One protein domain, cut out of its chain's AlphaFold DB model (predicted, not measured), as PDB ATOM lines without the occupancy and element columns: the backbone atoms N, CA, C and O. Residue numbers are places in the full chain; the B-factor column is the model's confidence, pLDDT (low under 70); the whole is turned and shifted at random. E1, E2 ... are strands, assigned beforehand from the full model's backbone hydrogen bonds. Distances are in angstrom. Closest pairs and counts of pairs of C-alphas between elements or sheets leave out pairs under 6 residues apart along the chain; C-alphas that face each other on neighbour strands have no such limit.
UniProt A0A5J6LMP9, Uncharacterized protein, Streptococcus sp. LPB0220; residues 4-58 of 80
ATOM      1  N   VAL A   4     188.387 191.085 208.150       95.25
ATOM      2  CA  VAL A   4     188.343 190.930 209.607       95.25
ATOM      3  C   VAL A   4     187.072 190.178 209.971       95.25
ATOM      4  O   VAL A   4     186.000 190.452 209.427       95.25
ATOM      5  N   ILE A   5     187.190 189.215 210.881       96.00
ATOM      6  CA  ILE A   5     186.049 188.525 211.471       96.00
ATOM      7  C   ILE A   5     185.542 189.387 212.624       96.00
ATOM      8  O   ILE A   5     186.257 189.617 213.595       96.00
ATOM      9  N   PHE A   6     184.302 189.846 212.532       94.19
ATOM     10  CA  PHE A   6     183.584 190.519 213.607       94.19
ATOM     11  C   PHE A   6     182.698 189.491 214.304       94.19
ATOM     12  O   PHE A   6     181.996 188.738 213.628       94.19
ATOM     13  N   ARG A   7     182.705 189.449 215.640       93.19
ATOM     14  CA  ARG A   7     181.943 188.453 216.412       93.19
ATOM     15  C   ARG A   7     181.055 189.079 217.476       93.19
ATOM     16  O   ARG A   7     181.435 190.051 218.134       93.19
ATOM     17  N   ASN A   8     179.895 188.466 217.676       90.06
ATOM     18  CA  ASN A   8     179.057 188.643 218.856       90.06
ATOM     19  C   ASN A   8     178.783 187.277 219.518       90.06
ATOM     20  O   ASN A   8     179.437 186.286 219.207       90.06
ATOM     21  N   ASN A   9     177.840 187.223 220.462       87.88
ATOM     22  CA  ASN A   9     177.519 186.001 221.209       87.88
ATOM     23  C   ASN A   9     176.814 184.910 220.378       87.88
ATOM     24  O   ASN A   9     176.719 183.774 220.837       87.88
ATOM     25  N   SER A  10     176.281 185.236 219.202       89.12
ATOM     26  CA  SER A  10     175.434 184.344 218.396       89.12
ATOM     27  C   SER A  10     175.971 184.099 216.990       89.12
ATOM     28  O   SER A  10     175.695 183.054 216.410       89.12
ATOM     29  N   GLU A  11     176.715 185.052 216.435       92.50
ATOM     30  CA  GLU A  11     177.127 185.059 215.037       92.50
ATOM     31  C   GLU A  11     178.535 185.637 214.872       92.50
ATOM     32  O   GLU A  11     179.013 186.454 215.667       92.50
ATOM     33  N   GLU A  12     179.166 185.259 213.765       94.56
ATOM     34  CA  GLU A  12     180.367 185.897 213.247       94.56
ATOM     35  C   GLU A  12     180.168 186.323 211.791       94.56
ATOM     36  O   GLU A  12     179.428 185.687 211.036       94.56
ATOM     37  N   ARG A  13     180.825 187.414 211.389       94.38
ATOM     38  CA  ARG A  13     180.829 187.891 210.003       94.38
ATOM     39  C   ARG A  13     182.218 188.292 209.557       94.38
ATOM     40  O   ARG A  13     182.889 189.084 210.210       94.38
ATOM     41  N   ILE A  14     182.602 187.790 208.390       95.12
ATOM     42  CA  ILE A  14     183.811 188.208 207.686       95.12
ATOM     43  C   ILE A  14     183.468 189.463 206.886       95.12
ATOM     44  O   ILE A  14     182.603 189.424 206.010       95.12
ATOM     45  N   ILE A  15     184.132 190.576 207.189       95.12
ATOM     46  CA  ILE A  15     183.876 191.869 206.551       95.12
ATOM     47  C   ILE A  15     185.177 192.384 205.937       95.12
ATOM     48  O   ILE A  15     186.222 192.405 206.590       95.12
ATOM     49  N   ASN A  16     185.106 192.806 204.673       93.75
ATOM     50  CA  ASN A  16     186.183 193.548 204.025       93.75
ATOM     51  C   ASN A  16     186.241 194.958 204.620       93.75
ATOM     52  O   ASN A  16     185.280 195.717 204.486       93.75
ATOM     53  N   THR A  17     187.356 195.322 205.250       92.81
ATOM     54  CA  THR A  17     187.485 196.628 205.910       92.81
ATOM     55  C   THR A  17     187.460 197.795 204.933       92.81
ATOM     56  O   THR A  17     187.016 198.875 205.306       92.81
ATOM     57  N   ASP A  18     187.829 197.565 203.669       91.50
ATOM     58  CA  ASP A  18     187.756 198.573 202.604       91.50
ATOM     59  C   ASP A  18     186.296 198.944 202.256       91.50
ATOM     60  O   ASP A  18     186.046 199.930 201.567       91.50
ATOM     61  N   GLN A  19     185.321 198.150 202.715       93.19
ATOM     62  CA  GLN A  19     183.884 198.366 202.504       93.19
ATOM     63  C   GLN A  19     183.153 198.846 203.762       93.19
ATOM     64  O   GLN A  19     181.919 198.914 203.759       93.19
ATOM     65  N   ILE A  20     183.881 199.142 204.842       94.50
ATOM     66  CA  ILE A  20     183.302 199.695 206.065       94.50
ATOM     67  C   ILE A  20     182.998 201.173 205.839       94.50
ATOM     68  O   ILE A  20     183.881 201.968 205.532       94.50
ATOM     69  N   ASN A  21     181.737 201.541 206.042       94.56
ATOM     70  CA  ASN A  21     181.282 202.923 205.972       94.56
ATOM     71  C   ASN A  21     181.501 203.637 207.309       94.56
ATOM     72  O   ASN A  21     181.965 204.772 207.348       94.56
ATOM     73  N   THR A  22     181.131 202.986 208.415       94.62
ATOM     74  CA  THR A  22     181.277 203.545 209.762       94.62
ATOM     75  C   THR A  22     181.268 202.450 210.825       94.62
ATOM     76  O   THR A  22     180.705 201.371 210.625       94.62
ATOM     77  N   ILE A  23     181.882 202.748 211.970       94.38
ATOM     78  CA  ILE A  23     181.776 201.956 213.192       94.38
ATOM     79  C   ILE A  23     181.442 202.898 214.339       94.38
ATOM     80  O   ILE A  23     182.134 203.895 214.557       94.38
ATOM     81  N   PHE A  24     180.405 202.562 215.093       92.25
ATOM     82  CA  PHE A  24     179.964 203.342 216.242       92.25
ATOM     83  C   PHE A  24     179.533 202.429 217.385       92.25
ATOM     84  O   PHE A  24     179.317 201.230 217.213       92.25
ATOM     85  N   ARG A  25     179.456 203.003 218.584       88.56
ATOM     86  CA  ARG A  25     178.893 202.316 219.742       88.56
ATOM     87  C   ARG A  25     177.372 202.349 219.637       88.56
ATOM     88  O   ARG A  25     176.815 203.419 219.415       88.56
ATOM     89  N   ASP A  26     176.730 201.203 219.816       83.06
ATOM     90  CA  ASP A  26     175.280 201.131 219.964       83.06
ATOM     91  C   ASP A  26     174.933 201.498 221.421       83.06
ATOM     92  O   ASP A  26     175.298 200.779 222.357       83.06
ATOM     93  N   GLU A  27     174.342 202.677 221.637       72.69
ATOM     94  CA  GLU A  27     174.034 203.198 222.981       72.69
ATOM     95  C   GLU A  27     172.811 202.519 223.615       72.69
ATOM     96  O   GLU A  27     172.655 202.557 224.836       72.69
ATOM     97  N   ASP A  28     171.986 201.844 222.808       73.06
ATOM     98  CA  ASP A  28     170.737 201.221 223.249       73.06
ATOM     99  C   ASP A  28     170.935 199.806 223.831       73.06
ATOM    100  O   ASP A  28     169.997 199.192 224.349       73.06
ATOM    101  N   GLN A  29     172.155 199.261 223.777       66.50
ATOM    102  CA  GLN A  29     172.454 197.898 224.217       66.50
ATOM    103  C   GLN A  29     173.091 197.848 225.619       66.50
ATOM    104  O   GLN A  29     173.970 198.635 225.967       66.50
ATOM    105  N   LYS A  30     172.673 196.870 226.441       65.44
ATOM    106  CA  LYS A  30     173.167 196.684 227.824       65.44
ATOM    107  C   LYS A  30     174.606 196.170 227.925       65.44
ATOM    108  O   LYS A  30     175.252 196.407 228.943       65.44
ATOM    109  N   GLU A  31     175.099 195.463 226.916       65.50
ATOM    110  CA  GLU A  31     176.501 195.029 226.835       65.50
ATOM    111  C   GLU A  31     177.207 195.866 225.753       65.50
ATOM    112  O   GLU A  31     176.520 196.458 224.919       65.50
ATOM    113  N   PRO A  32     178.548 196.006 225.762       61.06
ATOM    114  CA  PRO A  32     179.242 196.861 224.804       61.06
ATOM    115  C   PRO A  32     179.173 196.252 223.398       61.06
ATOM    116  O   PRO A  32     180.062 195.514 222.978       61.06
ATOM    117  N   TYR A  33     178.102 196.572 222.679       77.12
ATOM    118  CA  TYR A  33     177.928 196.233 221.280       77.12
ATOM    119  C   TYR A  33     178.313 197.443 220.432       77.12
ATOM    120  O   TYR A  33     177.777 198.545 220.562       77.12
ATOM    121  N   PHE A  34     179.297 197.237 219.571       91.50
ATOM    122  CA  PHE A  34     179.601 198.136 218.471       91.50
ATOM    123  C   PHE A  34     178.792 197.693 217.274       91.50
ATOM    124  O   PHE A  34     178.540 196.502 217.099       91.50
ATOM    125  N   ARG A  35     178.436 198.645 216.423       92.69
ATOM    126  CA  ARG A  35     177.812 198.367 215.142       92.69
ATOM    127  C   ARG A  35     178.751 198.792 214.028       92.69
ATOM    128  O   ARG A  35     179.186 199.942 213.986       92.69
ATOM    129  N   VAL A  36     179.077 197.849 213.150       93.94
ATOM    130  CA  VAL A  36     179.778 198.112 211.890       93.94
ATOM    131  C   VAL A  36     178.753 198.166 210.767       93.94
ATOM    132  O   VAL A  36     177.978 197.230 210.582       93.94
ATOM    133  N   GLU A  37     178.746 199.266 210.024       95.69
ATOM    134  CA  GLU A  37     177.963 199.428 208.800       95.69
ATOM    135  C   GLU A  37     178.896 199.275 207.600       95.69
ATOM    136  O   GLU A  37     179.896 199.987 207.483       95.69
ATOM    137  N   TYR A  38     178.568 198.353 206.701       93.94
ATOM    138  CA  TYR A  38     179.328 198.057 205.489       93.94
ATOM    139  C   TYR A  38     178.377 197.895 204.296       93.94
ATOM    140  O   TYR A  38     177.158 197.901 204.458       93.94
ATOM    141  N   PHE A  39     178.903 197.745 203.078       86.88
ATOM    142  CA  PHE A  39     178.077 197.639 201.859       86.88
ATOM    143  C   PHE A  39     177.004 196.521 201.910       86.88
ATOM    144  O   PHE A  39     175.993 196.605 201.218       86.88
ATOM    145  N   GLY A  40     177.187 195.493 202.749       83.50
ATOM    146  CA  GLY A  40     176.237 194.391 202.953       83.50
ATOM    147  C   GLY A  40     175.262 194.558 204.130       83.50
ATOM    148  O   GLY A  40     174.542 193.608 204.436       83.50
ATOM    149  N   GLY A  41     175.241 195.718 204.796       90.94
ATOM    150  CA  GLY A  41     174.352 196.035 205.920       90.94
ATOM    151  C   GLY A  41     175.085 196.325 207.234       90.94
ATOM    152  O   GLY A  41     176.286 196.587 207.253       90.94
ATOM    153  N   GLY A  42     174.342 196.272 208.341       92.19
ATOM    154  CA  GLY A  42     174.859 196.484 209.693       92.19
ATOM    155  C   GLY A  42     175.097 195.175 210.444       92.19
ATOM    156  O   GLY A  42     174.315 194.230 210.311       92.19
ATOM    157  N   PHE A  43     176.148 195.121 211.260       92.75
ATOM    158  CA  PHE A  43     176.420 193.994 212.152       92.75
ATOM    159  C   PHE A  43     176.861 194.462 213.539       92.75
ATOM    160  O   PHE A  43     177.741 195.315 213.661       92.75
ATOM    161  N   ASN A  44     176.264 193.876 214.577       92.06
ATOM    162  CA  ASN A  44     176.624 194.148 215.963       92.06
ATOM    163  C   ASN A  44     177.705 193.173 216.429       92.06
ATOM    164  O   ASN A  44     177.581 191.970 216.209       92.06
ATOM    165  N   PHE A  45     178.742 193.678 217.092       92.25
ATOM    166  CA  PHE A  45     179.903 192.901 217.523       92.25
ATOM    167  C   PHE A  45     180.500 193.435 218.831       92.25
ATOM    168  O   PHE A  45     180.273 194.581 219.213       92.25
ATOM    169  N   HIS A  46     181.289 192.603 219.507       90.88
ATOM    170  CA  HIS A  46     182.046 192.964 220.719       90.88
ATOM    171  C   HIS A  46     183.510 192.494 220.681       90.88
ATOM    172  O   HIS A  46     184.291 192.756 221.602       90.88
ATOM    173  N   SER A  47     183.901 191.804 219.608       91.94
ATOM    174  CA  SER A  47     185.272 191.356 219.378       91.94
ATOM    175  C   SER A  47     185.592 191.228 217.891       91.94
ATOM    176  O   SER A  47     184.693 191.155 217.046       91.94
ATOM    177  N   MET A  48     186.891 191.222 217.586       94.75
ATOM    178  CA  MET A  48     187.416 191.089 216.229       94.75
ATOM    179  C   MET A  48     188.561 190.075 216.166       94.75
ATOM    180  O   MET A  48     189.338 189.943 217.115       94.75
ATOM    181  N   GLU A  49     188.699 189.405 215.026       94.25
ATOM    182  CA  GLU A  49     189.815 188.515 214.715       94.25
ATOM    183  C   GLU A  49     190.348 188.768 213.300       94.25
ATOM    184  O   GLU A  49     189.582 188.966 212.356       94.25
ATOM    185  N   TRP A  50     191.671 188.733 213.150       93.19
ATOM    186  CA  TRP A  50     192.352 188.788 211.860       93.19
ATOM    187  C   TRP A  50     193.492 187.768 211.835       93.19
ATOM    188  O   TRP A  50     194.368 187.817 212.696       93.19
ATOM    189  N   ASN A  51     193.469 186.831 210.882       87.12
ATOM    190  CA  ASN A  51     194.476 185.772 210.706       87.12
ATOM    191  C   ASN A  51     194.856 185.048 212.019       87.12
ATOM    192  O   ASN A  51     196.029 184.887 212.346       87.12
ATOM    193  N   GLY A  52     193.853 184.653 212.814       83.38
ATOM    194  CA  GLY A  52     194.045 183.976 214.104       83.38
ATOM    195  C   GLY A  52     194.429 184.892 215.272       83.38
ATOM    196  O   GLY A  52     194.458 184.443 216.420       83.38
ATOM    197  N   PHE A  53     194.683 186.183 215.032       83.00
ATOM    198  CA  PHE A  53     194.891 187.164 216.092       83.00
ATOM    199  C   PHE A  53     193.549 187.718 216.575       83.00
ATOM    200  O   PHE A  53     192.873 188.459 215.861       83.00
ATOM    201  N   PHE A  54     193.187 187.395 217.816       84.81
ATOM    202  CA  PHE A  54     191.934 187.815 218.442       84.81
ATOM    203  C   PHE A  54     192.123 189.032 219.354       84.81
ATOM    204  O   PHE A  54     193.072 189.103 220.139       84.81
ATOM    205  N   ARG A  55     191.170 189.968 219.316       81.81
ATOM    206  CA  ARG A  55     191.119 191.100 220.244       81.81
ATOM    207  C   ARG A  55     189.686 191.384 220.687       81.81
ATOM    208  O   ARG A  55     188.818 191.706 219.878       81.81
ATOM    209  N   GLY A  56     189.460 191.311 221.999       78.75
ATOM    210  CA  GLY A  56     188.258 191.869 222.615       78.75
ATOM    211  C   GLY A  56     188.281 193.393 222.508       78.75
ATOM    212  O   GLY A  56     189.335 194.009 222.695       78.75
ATOM    213  N   THR A  57     187.141 194.002 222.192       78.75
ATOM    214  CA  THR A  57     187.047 195.444 221.944       78.75
ATOM    215  C   THR A  57     186.106 196.074 222.964       78.75
ATOM    216  O   THR A  57     184.928 196.214 222.673       78.75
ATOM    217  N   PRO A  58     186.558 196.420 224.182       79.12
ATOM    218  CA  PRO A  58     185.664 196.977 225.196       79.12
ATOM    219  C   PRO A  58     185.281 198.439 224.919       79.12
ATOM    220  O   PRO A  58     184.243 198.901 225.390       79.12
TER     221      PRO A  58
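What this domain is: This is residues 4 to 58 of the 80 residues of an uncharacterized protein of Streptococcus sp. LPB0220 (UniProt A0A5J6LMP9). Look for a small sandwich, two antiparallel sheets partly face to face with their strands crossed at 44 degrees: E2 and E1 of the larger sheet cover E4 and E5 of the smaller, while E7 lies at the far edge, away from it. The larger sheet runs E2, E1, E6, E7; the smaller, E3, E4, E5, is a meander, each strand the antiparallel neighbour of the one before. The printed part has 55 residues, no named helix and seven strands, E1 to E7 along the chain, and is all strand. It is compact, with a radius of gyration of the C-alphas of 10.6 A and spans of 29 by 24 by 17 A.

Where its parts are: Find C-alpha 4 at (188.343, 190.930, 209.607), where E1, residues 4 to 7, begins its 9.7 A. E2 is residues 12 to 16, 13.3 A; E6 47 to 50, 10.6 A; E7 53 to 56, 10.4 A, ending at (188.258, 191.869, 222.615). Next find E3, residues 20 to 25, 14.6 A; E4, 34 to 38, 13.0 A; and E5, 41 to 45, 13.2 A.

How they stand to each other: Between E1 and E6, N 5 and O 49 are 2.8 A apart; in the hairpin E1 and E2, N 6 and O 13, 2.8 A; in the hairpin E6 and E7, N 55 and O 48, 2.9 A. In the other sheet, hairpin E3 and E4 has N 35 and O 24 at 2.8 A, hairpin E4 and E5 N 45 and O 34 at 2.8 A. Across the sandwich, the closest C-alphas of E1 and E5 are those of Arg 7 and Phe 45, 5.0 A. E7 and E4 are apart.

The domain as a whole: The C-alphas farthest apart, those of Asp 28 and Asn 51, stand at 31.0 A. The printed part has no cut and no long link. Residues 29 to 32 have pLDDT under 70.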